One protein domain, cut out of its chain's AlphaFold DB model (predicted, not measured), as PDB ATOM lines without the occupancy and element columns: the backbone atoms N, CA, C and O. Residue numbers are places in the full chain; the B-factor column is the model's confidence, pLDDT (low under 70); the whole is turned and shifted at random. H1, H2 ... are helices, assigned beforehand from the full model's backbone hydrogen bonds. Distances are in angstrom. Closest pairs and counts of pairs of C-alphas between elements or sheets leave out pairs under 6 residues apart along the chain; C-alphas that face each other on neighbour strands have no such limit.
ATOM      1  N   LYS A  23     -32.430 -43.023 -58.694       79.62
ATOM      2  CA  LYS A  23     -31.016 -43.103 -59.105       79.62
ATOM      3  C   LYS A  23     -30.368 -41.728 -59.242       79.62
ATOM      4  O   LYS A  23     -29.220 -41.573 -58.849       79.62
ATOM      5  N   VAL A  24     -31.100 -40.750 -59.778       82.19
ATOM      6  CA  VAL A  24     -30.614 -39.366 -59.894       82.19
ATOM      7  C   VAL A  24     -30.412 -38.753 -58.509       82.19
ATOM      8  O   VAL A  24     -29.350 -38.205 -58.251       82.19
ATOM      9  N   ALA A  25     -31.371 -38.928 -57.593       82.19
ATOM     10  CA  ALA A  25     -31.250 -38.437 -56.220       82.19
ATOM     11  C   ALA A  25     -30.084 -39.090 -55.454       82.19
ATOM     12  O   ALA A  25     -29.361 -38.409 -54.737       82.19
ATOM     13  N   ALA A  26     -29.866 -40.399 -55.629       84.81
ATOM     14  CA  ALA A  26     -28.737 -41.094 -55.011       84.81
ATOM     15  C   ALA A  26     -27.381 -40.626 -55.566       84.81
ATOM     16  O   ALA A  26     -26.453 -40.417 -54.793       84.81
ATOM     17  N   ALA A  27     -27.276 -40.431 -56.884       87.50
ATOM     18  CA  ALA A  27     -26.061 -39.917 -57.514       87.50
ATOM     19  C   ALA A  27     -25.764 -38.470 -57.095       87.50
ATOM     20  O   ALA A  27     -24.613 -38.139 -56.837       87.50
ATOM     21  N   GLN A  28     -26.798 -37.630 -56.985       88.88
ATOM     22  CA  GLN A  28     -26.657 -36.261 -56.493       88.88
ATOM     23  C   GLN A  28     -26.168 -36.243 -55.042       88.88
ATOM     24  O   GLN A  28     -25.188 -35.575 -54.747       88.88
ATOM     25  N   LYS A  29     -26.786 -37.039 -54.164       90.25
ATOM     26  CA  LYS A  29     -26.358 -37.149 -52.768       90.25
ATOM     27  C   LYS A  29     -24.910 -37.635 -52.644       90.25
ATOM     28  O   LYS A  29     -24.161 -37.129 -51.822       90.25
ATOM     29  N   GLN A  30     -24.513 -38.609 -53.462       91.38
ATOM     30  CA  GLN A  30     -23.137 -39.102 -53.474       91.38
ATOM     31  C   GLN A  30     -22.144 -38.014 -53.912       91.38
ATOM     32  O   GLN A  30     -21.075 -37.912 -53.323       91.38
ATOM     33  N   ALA A  31     -22.501 -37.204 -54.913       92.31
ATOM     34  CA  ALA A  31     -21.681 -36.075 -55.344       92.31
ATOM     35  C   ALA A  31     -21.568 -35.002 -54.246       92.31
ATOM     36  O   ALA A  31     -20.470 -34.541 -53.967       92.31
ATOM     37  N   GLU A  32     -22.670 -34.673 -53.566       91.62
ATOM     38  CA  GLU A  32     -22.677 -33.739 -52.427       91.62
ATOM     39  C   GLU A  32     -21.793 -34.245 -51.266       91.62
ATOM     40  O   GLU A  32     -21.024 -33.481 -50.687       91.62
ATOM     41  N   GLU A  33     -21.843 -35.545 -50.952       91.88
ATOM     42  CA  GLU A  33     -20.977 -36.164 -49.936       91.88
ATOM     43  C   GLU A  33     -19.488 -36.148 -50.334       91.88
ATOM     44  O   GLU A  33     -18.619 -35.974 -49.476       91.88
ATOM     45  N   GLU A  34     -19.181 -36.334 -51.620       94.25
ATOM     46  CA  GLU A  34     -17.816 -36.272 -52.154       94.25
ATOM     47  C   GLU A  34     -17.265 -34.838 -52.142       94.25
ATOM     48  O   GLU A  34     -16.128 -34.623 -51.714       94.25
ATOM     49  N   ASP A  35     -18.079 -33.855 -52.533       94.75
ATOM     50  CA  ASP A  35     -17.729 -32.432 -52.502       94.75
ATOM     51  C   ASP A  35     -17.438 -31.963 -51.069       94.75
ATOM     52  O   ASP A  35     -16.401 -31.341 -50.817       94.75
ATOM     53  N   LEU A  36     -18.294 -32.333 -50.109       93.75
ATOM     54  CA  LEU A  36     -18.069 -32.052 -48.690       93.75
ATOM     55  C   LEU A  36     -16.769 -32.698 -48.191       93.75
ATOM     56  O   LEU A  36     -15.959 -32.041 -47.536       93.75
ATOM     57  N   LEU A  37     -16.527 -33.971 -48.517       94.75
ATOM     58  CA  LEU A  37     -15.306 -34.664 -48.101       94.75
ATOM     59  C   LEU A  37     -14.045 -33.985 -48.660       94.75
ATOM     60  O   LEU A  37     -13.052 -33.835 -47.941       94.75
ATOM     61  N   ASN A  38     -14.074 -33.561 -49.925       95.88
ATOM     62  CA  ASN A  38     -12.970 -32.834 -50.547       95.88
ATOM     63  C   ASN A  38     -12.730 -31.492 -49.847       95.88
ATOM     64  O   ASN A  38     -11.595 -31.188 -49.472       95.88
ATOM     65  N   PHE A  39     -13.793 -30.741 -49.562       95.88
ATOM     66  CA  PHE A  39     -13.708 -29.494 -48.806       95.88
ATOM     67  C   PHE A  39     -13.108 -29.693 -47.402       95.88
ATOM     68  O   PHE A  39     -12.226 -28.942 -46.975       95.88
ATOM     69  N   GLN A  40     -13.513 -30.744 -46.688       95.75
ATOM     70  CA  GLN A  40     -12.978 -31.072 -45.364       95.75
ATOM     71  C   GLN A  40     -11.497 -31.455 -45.406       95.75
ATOM     72  O   GLN A  40     -10.720 -31.040 -44.536       95.75
ATOM     73  N   LYS A  41     -11.077 -32.200 -46.436       96.81
ATOM     74  CA  LYS A  41      -9.664 -32.506 -46.687       96.81
ATOM     75  C   LYS A  41      -8.855 -31.244 -46.953       96.81
ATOM     76  O   LYS A  41      -7.796 -31.080 -46.352       96.81
ATOM     77  N   GLU A  42      -9.361 -30.333 -47.781       97.06
ATOM     78  CA  GLU A  42      -8.705 -29.050 -48.048       97.06
ATOM     79  C   GLU A  42      -8.534 -28.215 -46.778       97.06
ATOM     80  O   GLU A  42      -7.450 -27.693 -46.515       97.06
ATOM     81  N   MET A  43      -9.582 -28.110 -45.957       96.50
ATOM     82  CA  MET A  43      -9.502 -27.402 -44.680       96.50
ATOM     83  C   MET A  43      -8.503 -28.066 -43.731       96.50
ATOM     84  O   MET A  43      -7.718 -27.387 -43.069       96.50
ATOM     85  N   THR A  44      -8.506 -29.395 -43.667       96.50
ATOM     86  CA  THR A  44      -7.571 -30.157 -42.835       96.50
ATOM     87  C   THR A  44      -6.126 -29.919 -43.263       96.50
ATOM     88  O   THR A  44      -5.295 -29.591 -42.416       96.50
ATOM     89  N   ASP A  45      -5.830 -29.993 -44.560       97.38
ATOM     90  CA  ASP A  45      -4.499 -29.726 -45.111       97.38
ATOM     91  C   ASP A  45      -4.038 -28.285 -44.833       97.38
ATOM     92  O   ASP A  45      -2.951 -28.066 -44.288       97.38
ATOM     93  N   TYR A  46      -4.903 -27.299 -45.100       97.00
ATOM     94  CA  TYR A  46      -4.642 -25.891 -44.797       97.00
ATOM     95  C   TYR A  46      -4.237 -25.688 -43.331       97.00
ATOM     96  O   TYR A  46      -3.245 -25.018 -43.033       97.00
ATOM     97  N   PHE A  47      -4.982 -26.284 -42.397       96.25
ATOM     98  CA  PHE A  47      -4.704 -26.129 -40.972       96.25
ATOM     99  C   PHE A  47      -3.522 -26.969 -40.477       96.25
ATOM    100  O   PHE A  47      -2.887 -26.584 -39.493       96.25
ATOM    101  N   GLN A  48      -3.156 -28.054 -41.162       95.56
ATOM    102  CA  GLN A  48      -1.887 -28.740 -40.910       95.56
ATOM    103  C   GLN A  48      -0.698 -27.832 -41.240       95.56
ATOM    104  O   GLN A  48       0.175 -27.665 -40.385       95.56
ATOM    105  N   LEU A  49      -0.712 -27.168 -42.401       95.06
ATOM    106  CA  LEU A  49       0.298 -26.168 -42.774       95.06
ATOM    107  C   LEU A  49       0.318 -24.991 -41.784       95.06
ATOM    108  O   LEU A  49       1.380 -24.594 -41.301       95.06
ATOM    109  N   TRP A  50      -0.861 -24.487 -41.400       94.19
ATOM    110  CA  TRP A  50      -1.010 -23.405 -40.416       94.19
ATOM    111  C   TRP A  50      -0.329 -23.748 -39.086       94.19
ATOM    112  O   TRP A  50       0.456 -22.960 -38.562       94.19
ATOM    113  N   ARG A  51      -0.586 -24.949 -38.546       92.56
ATOM    114  CA  ARG A  51      -0.021 -25.410 -37.264       92.56
ATOM    115  C   ARG A  51       1.478 -25.678 -37.339       92.56
ATOM    116  O   ARG A  51       2.157 -25.585 -36.318       92.56
ATOM    117  N   GLN A  52       1.990 -25.990 -38.524       92.31
ATOM    118  CA  GLN A  52       3.424 -26.117 -38.794       92.31
ATOM    119  C   GLN A  52       4.106 -24.752 -38.970       92.31
ATOM    120  O   GLN A  52       5.331 -24.674 -38.944       92.31
ATOM    121  N   GLY A  53       3.326 -23.675 -39.095       90.81
ATOM    122  CA  GLY A  53       3.834 -22.336 -39.363       90.81
ATOM    123  C   GLY A  53       4.346 -22.161 -40.790       90.81
ATOM    124  O   GLY A  53       5.168 -21.276 -41.011       90.81
ATOM    125  N   ASP A  54       3.890 -22.992 -41.730       92.50
ATOM    126  CA  ASP A  54       4.307 -22.955 -43.131       92.50
ATOM    127  C   ASP A  54       3.698 -21.734 -43.843       92.50
ATOM    128  O   ASP A  54       2.489 -21.502 -43.780       92.50
ATOM    129  N   ASP A  55       4.532 -20.954 -44.533       90.56
ATOM    130  CA  ASP A  55       4.115 -19.749 -45.259       90.56
ATOM    131  C   ASP A  55       3.234 -20.057 -46.486       90.56
ATOM    132  O   ASP A  55       2.536 -19.163 -46.975       90.56
ATOM    133  N   GLN A  56       3.177 -21.312 -46.951       92.50
ATOM    134  CA  GLN A  56       2.285 -21.747 -48.037       92.50
ATOM    135  C   GLN A  56       0.810 -21.429 -47.773       92.50
ATOM    136  O   GLN A  56       0.031 -21.329 -48.718       92.50
ATOM    137  N   ILE A  57       0.402 -21.225 -46.518       92.25
ATOM    138  CA  ILE A  57      -0.982 -20.861 -46.198       92.25
ATOM    139  C   ILE A  57      -1.417 -19.501 -46.759       92.25
ATOM    140  O   ILE A  57      -2.618 -19.265 -46.896       92.25
ATOM    141  N   PHE A  58      -0.478 -18.586 -47.024       89.06
ATOM    142  CA  PHE A  58      -0.805 -17.253 -47.539       89.06
ATOM    143  C   PHE A  58      -1.185 -17.305 -49.019       89.06
ATOM    144  O   PHE A  58      -2.038 -16.531 -49.453       89.06
ATOM    145  N   ASP A  59      -0.643 -18.293 -49.733       91.62
ATOM    146  CA  ASP A  59      -0.859 -18.532 -51.158       91.62
ATOM    147  C   ASP A  59      -1.466 -19.931 -51.388       91.62
ATOM    148  O   ASP A  59      -1.216 -20.580 -52.408       91.62
ATOM    149  N   TYR A  60      -2.242 -20.422 -50.411       94.75
ATOM    150  CA  TYR A  60      -2.780 -21.781 -50.425       94.75
ATOM    151  C   TYR A  60      -3.659 -22.005 -51.652       94.75
ATOM    152  O   TYR A  60      -4.650 -21.299 -51.865       94.75
ATOM    153  N   ASN A  61      -3.316 -23.030 -52.428       95.69
ATOM    154  CA  ASN A  61      -4.051 -23.438 -53.611       95.69
ATOM    155  C   ASN A  61      -4.230 -24.968 -53.596       95.69
ATOM    156  O   ASN A  61      -3.221 -25.674 -53.703       95.69
ATOM    157  N   PRO A  62      -5.470 -25.487 -53.501       95.12
ATOM    158  CA  PRO A  62      -5.718 -26.927 -53.450       95.12
ATOM    159  C   PRO A  62      -5.212 -27.660 -54.700       95.12
ATOM    160  O   PRO A  62      -4.728 -28.785 -54.598       95.12
TER     161      PRO A  62
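What this domain is: This is residues 23 to 62 of the 580 residues of the protein "Kinase-like domain-containing protein" of Coniochaeta sp. 2T2.1 (UniProt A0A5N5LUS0). One long helix, H1, makes the longest axis, and at its last residues the chain folds back in a small hook that holds the five-residue helix H2 and the last printed residues. Residues 23 to 37 of H1 stick out as a free arm, with the hook at the other end of the helix. The printed part has 40 residues with two named helices, H1 then H2 along the chain, and no named strand; its class is all helix. It is extended, with a radius of gyration of the C-alphas of 14.3 A and spans of 45 by 15 by 6 A.

Where its parts are: H1 is residues 23 to 52 and measures 43.4 A from first to last C-alpha. It begins at C-alpha 23, at (-31.016, -43.103, -59.105), and ends at C-alpha 52, at (3.424, -26.117, -38.794). H2 is residues 55 to 59, and its last C-alpha, that of Asp 59, is at (-0.859, -18.532, -51.158).

How they stand to each other: H1 touches H2 with residues 46 to 50 alone, with 5 pairs of C-alphas within 8 A. The closest C-alphas of the two helices are those of Trp 50 and Ile 57, 6.3 A apart. Their centres are 20.4 A apart. In H1 every O i to N i+4 pair is within hydrogen-bond range; in H2 0 of 1 such pairs is, while 2 of 2 O i to N i+3 pairs are within range.

The domain as a whole: The outline is a rod. The two C-alphas farthest apart are those of Lys 23 and Gly 53, at 45.1 A, while the first and last printed C-alphas, those of Lys 23 and Pro 62, are 30.6 A apart. The link from H1 to H2, two residues, is tight. The printed part has no cut. The mean pLDDT of the printed part is 92.5, and no printed residue is under 70.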